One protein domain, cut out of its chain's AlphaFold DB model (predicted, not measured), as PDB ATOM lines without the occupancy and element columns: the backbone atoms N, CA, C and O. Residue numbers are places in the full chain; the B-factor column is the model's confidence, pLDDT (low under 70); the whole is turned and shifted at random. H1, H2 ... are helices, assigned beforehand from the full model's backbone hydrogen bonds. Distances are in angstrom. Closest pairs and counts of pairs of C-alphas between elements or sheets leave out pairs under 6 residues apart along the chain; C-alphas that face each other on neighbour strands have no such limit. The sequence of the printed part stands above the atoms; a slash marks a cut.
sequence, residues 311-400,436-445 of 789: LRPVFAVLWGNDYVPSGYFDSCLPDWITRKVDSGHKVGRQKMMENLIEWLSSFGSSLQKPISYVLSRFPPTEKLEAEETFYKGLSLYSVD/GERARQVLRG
ATOM      1  N   LEU A 311      88.818  89.349  86.061       92.31
ATOM      2  CA  LEU A 311      89.508  88.443  85.141       92.31
ATOM      3  C   LEU A 311      90.314  87.354  85.857       92.31
ATOM      4  O   LEU A 311      90.781  86.429  85.195       92.31
ATOM      5  N   ARG A 312      90.471  87.414  87.185       92.00
ATOM      6  CA  ARG A 312      91.220  86.399  87.947       92.00
ATOM      7  C   ARG A 312      90.567  85.003  87.871       92.00
ATOM      8  O   ARG A 312      91.293  84.052  87.603       92.00
ATOM      9  N   PRO A 313      89.231  84.846  87.981       93.06
ATOM     10  CA  PRO A 313      88.574  83.559  87.723       93.06
ATOM     11  C   PRO A 313      88.787  83.032  86.300       93.06
ATOM     12  O   PRO A 313      89.019  81.845  86.106       93.06
ATOM     13  N   VAL A 314      88.764  83.917  85.293       94.75
ATOM     14  CA  VAL A 314      89.026  83.543  83.889       94.75
ATOM     15  C   VAL A 314      90.459  83.044  83.733       94.75
ATOM     16  O   VAL A 314      90.692  82.038  83.069       94.75
ATOM     17  N   PHE A 315      91.414  83.717  84.379       94.81
ATOM     18  CA  PHE A 315      92.795  83.263  84.452       94.81
ATOM     19  C   PHE A 315      92.881  81.836  85.016       94.81
ATOM     20  O   PHE A 315      93.506  80.978  84.396       94.81
ATOM     21  N   ALA A 316      92.226  81.572  86.149       93.94
ATOM     22  CA  ALA A 316      92.267  80.271  86.810       93.94
ATOM     23  C   ALA A 316      91.690  79.146  85.933       93.94
ATOM     24  O   ALA A 316      92.304  78.093  85.803       93.94
ATOM     25  N   VAL A 317      90.571  79.401  85.247       94.31
ATOM     26  CA  VAL A 317      89.972  78.448  84.297       94.31
ATOM     27  C   VAL A 317      90.907  78.130  83.130       94.31
ATOM     28  O   VAL A 317      91.079  76.967  82.778       94.31
ATOM     29  N   LEU A 318      91.539  79.145  82.537       94.62
ATOM     30  CA  LEU A 318      92.444  78.950  81.399       94.62
ATOM     31  C   LEU A 318      93.752  78.263  81.791       94.62
ATOM     32  O   LEU A 318      94.322  77.519  80.997       94.62
ATOM     33  N   TRP A 319      94.228  78.506  83.011       93.00
ATOM     34  CA  TRP A 319      95.394  77.828  83.571       93.00
ATOM     35  C   TRP A 319      95.107  76.356  83.925       93.00
ATOM     36  O   TRP A 319      95.984  75.486  83.813       93.00
ATOM     37  N   GLY A 320      93.860  76.094  84.310       90.69
ATOM     38  CA  GLY A 320      93.352  74.837  84.831       90.69
ATOM     39  C   GLY A 320      93.096  74.925  86.335       90.69
ATOM     40  O   GLY A 320      93.904  75.483  87.082       90.69
ATOM     41  N   ASN A 321      91.981  74.344  86.763       88.88
ATOM     42  CA  ASN A 321      91.537  74.255  88.153       88.88
ATOM     43  C   ASN A 321      90.855  72.899  88.410       88.88
ATOM     44  O   ASN A 321      90.895  72.016  87.553       88.88
ATOM     45  N   ASP A 322      90.210  72.731  89.566       80.44
ATOM     46  CA  ASP A 322      89.568  71.470  89.974       80.44
ATOM     47  C   ASP A 322      88.520  70.931  88.978       80.44
ATOM     48  O   ASP A 322      88.273  69.726  88.941       80.44
ATOM     49  N   TYR A 323      87.933  71.787  88.133       81.81
ATOM     50  CA  TYR A 323      86.957  71.379  87.115       81.81
ATOM     51  C   TYR A 323      87.503  71.400  85.685       81.81
ATOM     52  O   TYR A 323      86.857  70.861  84.787       81.81
ATOM     53  N   VAL A 324      88.664  72.018  85.456       87.50
ATOM     54  CA  VAL A 324      89.241  72.210  84.122       87.50
ATOM     55  C   VAL A 324      90.672  71.683  84.096       87.50
ATOM     56  O   VAL A 324      91.557  72.285  84.710       87.50
ATOM     57  N   PRO A 325      90.950  70.596  83.353       87.81
ATOM     58  CA  PRO A 325      92.298  70.063  83.233       87.81
ATOM     59  C   PRO A 325      93.297  71.114  82.733       87.81
ATOM     60  O   PRO A 325      93.016  71.883  81.812       87.81
ATOM     61  N   SER A 326      94.503  71.114  83.304       87.12
ATOM     62  CA  SER A 326      95.563  72.027  82.866       87.12
ATOM     63  C   SER A 326      95.886  71.812  81.385       87.12
ATOM     64  O   SER A 326      96.174  70.692  80.956       87.12
ATOM     65  N   GLY A 327      95.839  72.901  80.622       88.19
ATOM     66  CA  GLY A 327      96.081  72.914  79.183       88.19
ATOM     67  C   GLY A 327      94.876  72.559  78.306       88.19
ATOM     68  O   GLY A 327      95.022  72.532  77.086       88.19
ATOM     69  N   TYR A 328      93.686  72.329  78.879       91.88
ATOM     70  CA  TYR A 328      92.464  72.035  78.111       91.88
ATOM     71  C   TYR A 328      92.153  73.117  77.059       91.88
ATOM     72  O   TYR A 328      91.769  72.807  75.935       91.88
ATOM     73  N   PHE A 329      92.396  74.389  77.392       93.75
ATOM     74  CA  PHE A 329      92.142  75.530  76.508       93.75
ATOM     75  C   PHE A 329      93.367  76.002  75.700       93.75
ATOM     76  O   PHE A 329      93.246  76.968  74.943       93.75
ATOM     77  N   ASP A 330      94.531  75.346  75.807       91.00
ATOM     78  CA  ASP A 330      95.801  75.830  75.231       91.00
ATOM     79  C   ASP A 330      95.744  76.030  73.709       91.00
ATOM     80  O   ASP A 330      96.325  76.982  73.189       91.00
ATOM     81  N   SER A 331      95.022  75.164  72.992       89.19
ATOM     82  CA  SER A 331      94.844  75.242  71.532       89.19
ATOM     83  C   SER A 331      94.023  76.455  71.080       89.19
ATOM     84  O   SER A 331      94.115  76.874  69.927       89.19
ATOM     85  N   CYS A 332      93.223  77.027  71.981       91.62
ATOM     86  CA  CYS A 332      92.356  78.172  71.713       91.62
ATOM     87  C   CYS A 332      92.995  79.503  72.125       91.62
ATOM     88  O   CYS A 332      92.461  80.574  71.817       91.62
ATOM     89  N   LEU A 333      94.128  79.456  72.825       91.88
ATOM     90  CA  LEU A 333      94.879  80.632  73.238       91.88
ATOM     91  C   LEU A 333      95.760  81.152  72.096       91.88
ATOM     92  O   LEU A 333      96.140  80.399  71.199       91.88
ATOM     93  N   PRO A 334      96.118  82.449  72.100       91.56
ATOM     94  CA  PRO A 334      97.157  82.944  71.219       91.56
ATOM     95  C   PRO A 334      98.435  82.128  71.354       91.56
ATOM     96  O   PRO A 334      98.992  81.953  72.435       91.56
ATOM     97  N   ASP A 335      98.934  81.726  70.204       86.31
ATOM     98  CA  ASP A 335     100.143  80.949  70.033       86.31
ATOM     99  C   ASP A 335     101.356  81.409  70.866       86.31
ATOM    100  O   ASP A 335     102.142  80.587  71.313       86.31
ATOM    101  N   TRP A 336     101.567  82.711  71.068       86.94
ATOM    102  CA  TRP A 336     102.726  83.225  71.816       86.94
ATOM    103  C   TRP A 336     102.628  82.991  73.334       86.94
ATOM    104  O   TRP A 336     103.620  83.127  74.048       86.94
ATOM    105  N   ILE A 337     101.451  82.610  73.838       86.44
ATOM    106  CA  ILE A 337     101.267  82.198  75.233       86.44
ATOM    107  C   ILE A 337     101.871  80.808  75.449       86.44
ATOM    108  O   ILE A 337     102.521  80.571  76.467       86.44
ATOM    109  N   THR A 338     101.694  79.910  74.476       79.19
ATOM    110  CA  THR A 338     102.012  78.478  74.587       79.19
ATOM    111  C   THR A 338     103.267  78.058  73.803       79.19
ATOM    112  O   THR A 338     103.909  77.065  74.163       79.19
ATOM    113  N   ARG A 339     103.671  78.794  72.752       66.69
ATOM    114  CA  ARG A 339     104.801  78.446  71.864       66.69
ATOM    115  C   ARG A 339     106.162  78.959  72.348       66.69
ATOM    116  O   ARG A 339     106.296  80.010  72.966       66.69
ATOM    117  N   LYS A 340     107.189  78.166  72.017       61.94
ATOM    118  CA  LYS A 340     108.615  78.342  72.342       61.94
ATOM    119  C   LYS A 340     109.224  79.541  71.609       61.94
ATOM    120  O   LYS A 340     108.858  79.792  70.467       61.94
ATOM    121  N   VAL A 341     110.212  80.193  72.229       51.47
ATOM    122  CA  VAL A 341     111.091  81.151  71.533       51.47
ATOM    123  C   VAL A 341     112.265  80.433  70.845       51.47
ATOM    124  O   VAL A 341     112.667  80.895  69.794       51.47
ATOM    125  N   ASP A 342     112.720  79.255  71.318       42.44
ATOM    126  CA  ASP A 342     113.806  78.486  70.674       42.44
ATOM    127  C   ASP A 342     113.695  76.952  70.846       42.44
ATOM    128  O   ASP A 342     112.966  76.425  71.697       42.44
ATOM    129  N   SER A 343     114.398  76.223  69.975       46.97
ATOM    130  CA  SER A 343     114.343  74.775  69.742       46.97
ATOM    131  C   SER A 343     114.575  73.910  70.996       46.97
ATOM    132  O   SER A 343     115.572  74.006  71.699       46.97
ATOM    133  N   GLY A 344     113.640  72.986  71.256       49.91
ATOM    134  CA  GLY A 344     113.828  71.870  72.199       49.91
ATOM    135  C   GLY A 344     113.074  71.966  73.529       49.91
ATOM    136  O   GLY A 344     112.350  71.030  73.865       49.91
ATOM    137  N   HIS A 345     113.079  73.091  74.246       54.44
ATOM    138  CA  HIS A 345     112.526  73.152  75.616       54.44
ATOM    139  C   HIS A 345     111.100  73.725  75.695       54.44
ATOM    140  O   HIS A 345     110.752  74.639  74.959       54.44
ATOM    141  N   LYS A 346     110.226  73.162  76.549       56.75
ATOM    142  CA  LYS A 346     108.883  73.726  76.807       56.75
ATOM    143  C   LYS A 346     109.027  75.139  77.395       56.75
ATOM    144  O   LYS A 346     109.935  75.347  78.197       56.75
ATOM    145  N   VAL A 347     108.135  76.075  77.037       64.25
ATOM    146  CA  VAL A 347     108.040  77.377  77.726       64.25
ATOM    147  C   VAL A 347     107.930  77.095  79.221       64.25
ATOM    148  O   VAL A 347     107.104  76.283  79.646       64.25
ATOM    149  N   GLY A 348     108.808  77.704  80.018       75.44
ATOM    150  CA  GLY A 348     108.745  77.548  81.464       75.44
ATOM    151  C   GLY A 348     107.373  77.999  81.959       75.44
ATOM    152  O   GLY A 348     106.887  79.046  81.535       75.44
ATOM    153  N   ARG A 349     106.743  77.238  82.863       80.38
ATOM    154  CA  ARG A 349     105.396  77.557  83.383       80.38
ATOM    155  C   ARG A 349     105.267  79.007  83.860       80.38
ATOM    156  O   ARG A 349     104.246  79.634  83.625       80.38
ATOM    157  N   GLN A 350     106.316  79.563  84.461       81.94
ATOM    158  CA  GLN A 350     106.325  80.962  84.885       81.94
ATOM    159  C   GLN A 350     106.153  81.943  83.715       81.94
ATOM    160  O   GLN A 350     105.394  82.900  83.821       81.94
ATOM    161  N   LYS A 351     106.798  81.685  82.574       85.50
ATOM    162  CA  LYS A 351     106.662  82.542  81.395       85.50
ATOM    163  C   LYS A 351     105.283  82.402  80.748       85.50
ATOM    164  O   LYS A 351     104.705  83.400  80.336       85.50
ATOM    165  N   MET A 352     104.726  81.191  80.725       87.69
ATOM    166  CA  MET A 352     103.352  80.954  80.261       87.69
ATOM    167  C   MET A 352     102.330  81.717  81.120       87.69
ATOM    168  O   MET A 352     101.442  82.374  80.586       87.69
ATOM    169  N   MET A 353     102.502  81.694  82.443       89.56
ATOM    170  CA  MET A 353     101.712  82.466  83.409       89.56
ATOM    171  C   MET A 353     101.795  83.974  83.129       89.56
ATOM    172  O   MET A 353     100.770  84.646  83.033       89.56
ATOM    173  N   GLU A 354     103.006  84.511  82.952       89.25
ATOM    174  CA  GLU A 354     103.212  85.925  82.616       89.25
ATOM    175  C   GLU A 354     102.529  86.320  81.304       89.25
ATOM    176  O   GLU A 354     101.856  87.350  81.264       89.25
ATOM    177  N   ASN A 355     102.667  85.494  80.264       92.00
ATOM    178  CA  ASN A 355     102.070  85.731  78.953       92.00
ATOM    179  C   ASN A 355     100.534  85.674  79.015       92.00
ATOM    180  O   ASN A 355      99.857  86.496  78.402       92.00
ATOM    181  N   LEU A 356      99.971  84.738  79.787       93.81
ATOM    182  CA  LEU A 356      98.524  84.633  79.983       93.81
ATOM    183  C   LEU A 356      97.966  85.849  80.735       93.81
ATOM    184  O   LEU A 356      96.931  86.388  80.344       93.81
ATOM    185  N   ILE A 357      98.672  86.316  81.771       93.56
ATOM    186  CA  ILE A 357      98.336  87.555  82.486       93.56
ATOM    187  C   ILE A 357      98.364  88.752  81.529       93.56
ATOM    188  O   ILE A 357      97.440  89.562  81.525       93.56
ATOM    189  N   GLU A 358      99.406  88.865  80.706       93.06
ATOM    190  CA  GLU A 358      99.542  89.944  79.728       93.06
ATOM    191  C   GLU A 358      98.399  89.923  78.705       93.06
ATOM    192  O   GLU A 358      97.732  90.940  78.501       93.06
ATOM    193  N   TRP A 359      98.083  88.758  78.141       95.31
ATOM    194  CA  TRP A 359      96.972  88.617  77.204       95.31
ATOM    195  C   TRP A 359      95.626  88.983  77.838       95.31
ATOM    196  O   TRP A 359      94.881  89.780  77.268       95.31
ATOM    197  N   LEU A 360      95.322  88.465  79.032       95.88
ATOM    198  CA  LEU A 360      94.071  88.778  79.727       95.88
ATOM    199  C   LEU A 360      93.968  90.265  80.092       95.88
ATOM    200  O   LEU A 360      92.895  90.852  79.957       95.88
ATOM    201  N   SER A 361      95.078  90.901  80.484       94.06
ATOM    202  CA  SER A 361      95.093  92.327  80.836       94.06
ATOM    203  C   SER A 361      94.639  93.237  79.684       94.06
ATOM    204  O   SER A 361      94.028  94.281  79.925       94.06
ATOM    205  N   SER A 362      94.824  92.806  78.428       94.56
ATOM    206  CA  SER A 362      94.391  93.553  77.237       94.56
ATOM    207  C   SER A 362      92.863  93.712  77.114       94.56
ATOM    208  O   SER A 362      92.387  94.581  76.380       94.56
ATOM    209  N   PHE A 363      92.071  92.924  77.855       93.69
ATOM    210  CA  PHE A 363      90.604  92.975  77.826       93.69
ATOM    211  C   PHE A 363      89.983  93.919  78.870       93.69
ATOM    212  O   PHE A 363      88.752  94.059  78.920       93.69
ATOM    213  N   GLY A 364      90.798  94.591  79.691       89.44
ATOM    214  CA  GLY A 364      90.326  95.474  80.759       89.44
ATOM    215  C   GLY A 364      89.569  94.696  81.837       89.44
ATOM    216  O   GLY A 364      90.070  93.708  82.354       89.44
ATOM    217  N   SER A 365      88.353  95.118  82.188       86.38
ATOM    218  CA  SER A 365      87.509  94.418  83.171       86.38
ATOM    219  C   SER A 365      86.477  93.472  82.549       86.38
ATOM    220  O   SER A 365      85.661  92.917  83.285       86.38
ATOM    221  N   SER A 366      86.477  93.303  81.218       89.06
ATOM    222  CA  SER A 366      85.444  92.572  80.469       89.06
ATOM    223  C   SER A 366      85.600  91.054  80.571       89.06
ATOM    224  O   SER A 366      86.510  90.504  79.964       89.06
ATOM    225  N   LEU A 367      84.663  90.366  81.232       87.81
ATOM    226  CA  LEU A 367      84.601  88.895  81.251       87.81
ATOM    227  C   LEU A 367      84.234  88.303  79.883       87.81
ATOM    228  O   LEU A 367      84.808  87.316  79.441       87.81
ATOM    229  N   GLN A 368      83.268  88.917  79.198       87.19
ATOM    230  CA  GLN A 368      82.659  88.344  77.995       87.19
ATOM    231  C   GLN A 368      83.641  88.229  76.828       87.19
ATOM    232  O   GLN A 368      83.650  87.224  76.132       87.19
ATOM    233  N   LYS A 369      84.503  89.232  76.630       92.00
ATOM    234  CA  LYS A 369      85.444  89.260  75.500       92.00
ATOM    235  C   LYS A 369      86.437  88.079  75.493       92.00
ATOM    236  O   LYS A 369      86.479  87.389  74.475       92.00
ATOM    237  N   PRO A 370      87.215  87.819  76.563       94.31
ATOM    238  CA  PRO A 370      88.144  86.690  76.585       94.31
ATOM    239  C   PRO A 370      87.412  85.342  76.554       94.31
ATOM    240  O   PRO A 370      87.859  84.435  75.859       94.31
ATOM    241  N   ILE A 371      86.254  85.225  77.217       93.12
ATOM    242  CA  ILE A 371      85.436  84.002  77.193       93.12
ATOM    243  C   ILE A 371      84.952  83.704  75.765       93.12
ATOM    244  O   ILE A 371      85.198  82.621  75.239       93.12
ATOM    245  N   SER A 372      84.335  84.683  75.094       92.81
ATOM    246  CA  SER A 372      83.885  84.533  73.704       92.81
ATOM    247  C   SER A 372      85.041  84.239  72.749       92.81
ATOM    248  O   SER A 372      84.866  83.447  71.830       92.81
ATOM    249  N   TYR A 373      86.219  84.839  72.963       95.56
ATOM    250  CA  TYR A 373      87.408  84.566  72.153       95.56
ATOM    251  C   TYR A 373      87.813  83.090  72.225       95.56
ATOM    252  O   TYR A 373      88.105  82.480  71.197       95.56
ATOM    253  N   VAL A 374      87.855  82.514  73.425       95.00
ATOM    254  CA  VAL A 374      88.286  81.122  73.614       95.00
ATOM    255  C   VAL A 374      87.241  80.166  73.048       95.00
ATOM    256  O   VAL A 374      87.564  79.322  72.217       95.00
ATOM    257  N   LEU A 375      85.971  80.359  73.402       93.44
ATOM    258  CA  LEU A 375      84.889  79.462  72.989       93.44
ATOM    259  C   LEU A 375      84.576  79.534  71.487       93.44
ATOM    260  O   LEU A 375      84.106  78.555  70.913       93.44
ATOM    261  N   SER A 376      84.859  80.654  70.808       94.94
ATOM    262  CA  SER A 376      84.660  80.759  69.354       94.94
ATOM    263  C   SER A 376      85.655  79.936  68.532       94.94
ATOM    264  O   SER A 376      85.502  79.865  67.314       94.94
ATOM    265  N   ARG A 377      86.708  79.392  69.155       94.56
ATOM    266  CA  ARG A 377      87.764  78.609  68.490       94.56
ATOM    267  C   ARG A 377      87.564  77.103  68.594       94.56
ATOM    268  O   ARG A 377      88.268  76.369  67.907       94.56
ATOM    269  N   PHE A 378      86.592  76.653  69.386       93.12
ATOM    270  CA  PHE A 378      86.195  75.252  69.392       93.12
ATOM    271  C   PHE A 378      85.382  74.908  68.138       93.12
ATOM    272  O   PHE A 378      84.559  75.719  67.693       93.12
ATOM    273  N   PRO A 379      85.562  73.698  67.579       91.94
ATOM    274  CA  PRO A 379      84.660  73.165  66.569       91.94
ATOM    275  C   PRO A 379      83.204  73.174  67.066       91.94
ATOM    276  O   PRO A 379      82.964  72.951  68.257       91.94
ATOM    277  N   PRO A 380      82.204  73.358  66.181       89.69
ATOM    278  CA  PRO A 380      80.793  73.358  66.579       89.69
ATOM    279  C   PRO A 380      80.355  72.111  67.362       89.69
ATOM    280  O   PRO A 380      79.455  72.203  68.189       89.69
ATOM    281  N   THR A 381      80.999  70.966  67.119       90.69
ATOM    282  CA  THR A 381      80.726  69.680  67.779       90.69
ATOM    283  C   THR A 381      81.179  69.626  69.237       90.69
ATOM    284  O   THR A 381      80.575  68.906  70.018       90.69
ATOM    285  N   GLU A 382      82.212  70.382  69.607       91.38
ATOM    286  CA  GLU A 382      82.828  70.367  70.949       91.38
ATOM    287  C   GLU A 382      82.468  71.613  71.768       91.38
ATOM    288  O   GLU A 382      82.683  71.675  72.976       91.38
ATOM    289  N   LYS A 383      81.898  72.628  71.112       89.81
ATOM    290  CA  LYS A 383      81.637  73.936  71.711       89.81
ATOM    291  C   LYS A 383      80.745  73.876  72.955       89.81
ATOM    292  O   LYS A 383      80.995  74.627  73.891       89.81
ATOM    293  N   LEU A 384      79.732  73.005  72.969       89.31
ATOM    294  CA  LEU A 384      78.828  72.858  74.117       89.31
ATOM    295  C   LEU A 384      79.568  72.314  75.348       89.31
ATOM    296  O   LEU A 384      79.465  72.887  76.426       89.31
ATOM    297  N   GLU A 385      80.362  71.257  75.172       90.19
ATOM    298  CA  GLU A 385      81.166  70.662  76.246       90.19
ATOM    299  C   GLU A 385      82.217  71.653  76.770       90.19
ATOM    300  O   GLU A 385      82.400  71.800  77.981       90.19
ATOM    301  N   ALA A 386      82.865  72.390  75.864       91.44
ATOM    302  CA  ALA A 386      83.814  73.435  76.225       91.44
ATOM    303  C   ALA A 386      83.142  74.580  77.003       91.44
ATOM    304  O   ALA A 386      83.711  75.068  77.979       91.44
ATOM    305  N   GLU A 387      81.933  74.995  76.605       91.44
ATOM    306  CA  GLU A 387      81.119  75.985  77.321       91.44
ATOM    307  C   GLU A 387      80.776  75.509  78.736       91.44
ATOM    308  O   GLU A 387      81.056  76.220  79.705       91.44
ATOM    309  N   GLU A 388      80.229  74.301  78.875       87.62
ATOM    310  CA  GLU A 388      79.893  73.707  80.172       87.62
ATOM    311  C   GLU A 388      81.123  73.602  81.082       87.62
ATOM    312  O   GLU A 388      81.076  74.030  82.238       87.62
ATOM    313  N   THR A 389      82.245  73.122  80.543       89.12
ATOM    314  CA  THR A 389      83.525  73.006  81.256       89.12
ATOM    315  C   THR A 389      84.029  74.372  81.726       89.12
ATOM    316  O   THR A 389      84.406  74.531  82.888       89.12
ATOM    317  N   PHE A 390      83.980  75.391  80.860       92.19
ATOM    318  CA  PHE A 390      84.426  76.744  81.194       92.19
ATOM    319  C   PHE A 390      83.589  77.352  82.323       92.19
ATOM    320  O   PHE A 390      84.134  77.864  83.303       92.19
ATOM    321  N   TYR A 391      82.259  77.299  82.204       89.62
ATOM    322  CA  TYR A 391      81.361  77.893  83.197       89.62
ATOM    323  C   TYR A 391      81.360  77.126  84.520       89.62
ATOM    324  O   TYR A 391      81.272  77.757  85.573       89.62
ATOM    325  N   LYS A 392      81.527  75.799  84.492       84.50
ATOM    326  CA  LYS A 392      81.742  74.994  85.703       84.50
ATOM    327  C   LYS A 392      83.058  75.363  86.391       84.50
ATOM    328  O   LYS A 392      83.094  75.515  87.605       84.50
ATOM    329  N   GLY A 393      84.121  75.597  85.623       87.75
ATOM    330  CA  GLY A 393      85.380  76.116  86.156       87.75
ATOM    331  C   GLY A 393      85.239  77.492  86.813       87.75
ATOM    332  O   GLY A 393      85.856  77.737  87.848       87.75
ATOM    333  N   LEU A 394      84.420  78.387  86.246       89.31
ATOM    334  CA  LEU A 394      84.175  79.719  86.815       89.31
ATOM    335  C   LEU A 394      83.351  79.681  88.107       89.31
ATOM    336  O   LEU A 394      83.578  80.524  88.982       89.31
ATOM    337  N   SER A 395      82.410  78.739  88.237       84.75
ATOM    338  CA  SER A 395      81.483  78.695  89.375       84.75
ATOM    339  C   SER A 395      82.175  78.432  90.713       84.75
ATOM    340  O   SER A 395      81.688  78.923  91.736       84.75
ATOM    341  N   LEU A 396      83.349  77.789  90.691       84.31
ATOM    342  CA  LEU A 396      84.239  77.613  91.846       84.31
ATOM    343  C   LEU A 396      84.561  78.943  92.545       84.31
ATOM    344  O   LEU A 396      84.567  79.034  93.770       84.31
ATOM    345  N   TYR A 397      84.773  80.001  91.757       88.81
ATOM    346  CA  TYR A 397      85.218  81.306  92.246       88.81
ATOM    347  C   TYR A 397      84.083  82.322  92.393       88.81
ATOM    348  O   TYR A 397      84.334  83.522  92.552       88.81
ATOM    349  N   SER A 398      82.828  81.874  92.311       85.25
ATOM    350  CA  SER A 398      81.661  82.724  92.524       85.25
ATOM    351  C   SER A 398      81.566  83.111  94.000       85.25
ATOM    352  O   SER A 398      81.474  82.240  94.850       85.25
ATOM    353  N   VAL A 399      81.593  84.408  94.314       82.31
ATOM    354  CA  VAL A 399      81.556  84.920  95.697       82.31
ATOM    355  C   VAL A 399      80.149  85.445  96.005       82.31
ATOM    356  O   VAL A 399      79.687  86.400  95.374       82.31
ATOM    357  N   ASP A 400      79.470  84.831  96.975       80.50
ATOM    358  CA  ASP A 400      78.156  85.212  97.503       80.50
ATOM    359  C   ASP A 400      78.226  85.535  99.001       80.50
ATOM    360  O   ASP A 400      77.979  84.717  99.880       80.50
ATOM    361  N   GLY A 436      78.350  94.549  87.165       65.06
ATOM    362  CA  GLY A 436      78.565  93.563  88.221       65.06
ATOM    363  C   GLY A 436      77.476  92.492  88.310       65.06
ATOM    364  O   GLY A 436      77.808  91.335  88.514       65.06
ATOM    365  N   GLU A 437      76.197  92.817  88.090       71.00
ATOM    366  CA  GLU A 437      75.128  91.810  88.166       71.00
ATOM    367  C   GLU A 437      75.159  90.840  86.982       71.00
ATOM    368  O   GLU A 437      75.098  89.626  87.166       71.00
ATOM    369  N   ARG A 438      75.366  91.358  85.764       69.12
ATOM    370  CA  ARG A 438      75.583  90.497  84.590       69.12
ATOM    371  C   ARG A 438      76.844  89.654  84.752       69.12
ATOM    372  O   ARG A 438      76.852  88.486  84.400       69.12
ATOM    373  N   ALA A 439      77.908  90.223  85.303       67.69
ATOM    374  CA  ALA A 439      79.154  89.507  85.515       67.69
ATOM    375  C   ALA A 439      79.067  88.447  86.629       67.69
ATOM    376  O   ALA A 439      79.670  87.385  86.499       67.69
ATOM    377  N   ARG A 440      78.263  88.668  87.678       73.94
ATOM    378  CA  ARG A 440      77.915  87.622  88.654       73.94
ATOM    379  C   ARG A 440      77.167  86.468  88.002       73.94
ATOM    380  O   ARG A 440      77.475  85.325  88.311       73.94
ATOM    381  N   GLN A 441      76.232  86.749  87.093       75.88
ATOM    382  CA  GLN A 441      75.562  85.697  86.319       75.88
ATOM    383  C   GLN A 441      76.573  84.895  85.489       75.88
ATOM    384  O   GLN A 441      76.517  83.677  85.484       75.88
ATOM    385  N   VAL A 442      77.564  85.554  84.878       75.44
ATOM    386  CA  VAL A 442      78.645  84.871  84.139       75.44
ATOM    387  C   VAL A 442      79.477  83.962  85.045       75.44
ATOM    388  O   VAL A 442      79.749  82.829  84.664       75.44
ATOM    389  N   LEU A 443      79.853  84.428  86.242       76.94
ATOM    390  CA  LEU A 443      80.596  83.615  87.213       76.94
ATOM    391  C   LEU A 443      79.760  82.465  87.786       76.94
ATOM    392  O   LEU A 443      80.305  81.417  88.089       76.94
ATOM    393  N   ARG A 444      78.441  82.638  87.933       71.81
ATOM    394  CA  ARG A 444      77.515  81.567  88.345       71.81
ATOM    395  C   ARG A 444      77.217  80.565  87.217       71.81
ATOM    396  O   ARG A 444      76.650  79.513  87.492       71.81
ATOM    397  N   GLY A 445      77.615  80.869  85.980       65.94
ATOM    398  CA  GLY A 445      77.306  80.075  84.792       65.94
ATOM    399  C   GLY A 445      75.874  80.278  84.279       65.94
ATOM    400  O   GLY A 445      75.101  81.074  84.807       65.94
TER     401      GLY A 445
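This is residues 311 to 400 and 436 to 445 of the 789 residues of an uncharacterized protein of Sparganum proliferum (UniProt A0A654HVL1). The two longest helices, H3 and H5, stand on different sides of the shorter H1 near the middle: H3 meets H1 near their ends, at Leu 360 and Leu 311, as a V, H5 meets the later part of H1 with its residues 390 to 394 at a steep tilt, and H4 runs nearly parallel to H1 on a third side. H2 packs on H3 toward one end of the long axis, where the link from H2 to H3 loops out to Ser 343, and toward the other end H6 meets H5 near the last residues of both, Arg 444 and Ser 395, making a corner. The printed part has 100 residues with six named helices, H1 to H6 in chain order, and no named strand; the class is all helix, with mostly crossed packing. It is compact, with a radius of gyration of the C-alphas of 13.7 A, and its C-alphas span 45 by 30 by 23 A, only just elongated.

H3, residues 349 to 361, is 18.2 A long and begins at C-alpha 349 (105.396, 77.557, 83.383). H5, residues 383 to 395, is 18.3 A long. H1, residues 311 to 319, begins at C-alpha 311 (89.508, 88.443, 85.141) and is 12.2 A long. H2 is residues 335 to 338, and H4 is residues 368 to 375. H6, residues 436 to 444, is 12.0 A long and ends at C-alpha 444 (77.515, 81.567, 88.345).

H5 is the hub, touching three helices. It touches H1 with residues 390 to 394 alone, opposite ways at a steep tilt of 56 degrees; the closest C-alphas, of Val 317 and Gly 393, are 5.5 A apart. H5 touches H6 with residues 391 to 395 alone, closest at the C-alphas of Ser 395 and Arg 444, 5.0 A; they run opposite ways at 69.7 degrees, a steep tilt only just short of about perpendicular. With residues 383 to 387 alone H5 only just touches H4, with 3 pairs of C-alphas within 8 A, the closest those of Leu 375 and Lys 383 at 6.5 A. H1 touches H3 at a steep tilt of 39 degrees, opposite ways, closest at the C-alphas of Leu 311 and Leu 360, 7.1 A. H2 touches H3, the C-alphas of Ile 337 and Asn 355 being closest at 5.2 A. H1 and H4 are close but not clearly touching, and H3 and H5 are apart. Every O i to N i+4 pair is within hydrogen-bond range in H1, H3, H4, H5 and H6; H2 is too short for such a pair.

The C-alphas farthest apart, of Ser 343 and Asp 400, are 46.8 A apart. Residues 401 to 435 are not printed, and C-alphas 400 and 436 are 12.5 A apart across this cut. The link from H1 to H2, residues 320 to 334, is long. The mean pLDDT of the printed part is 84.8; it is under 70 at residues 339 to 347, 436, 438 to 439 and 445.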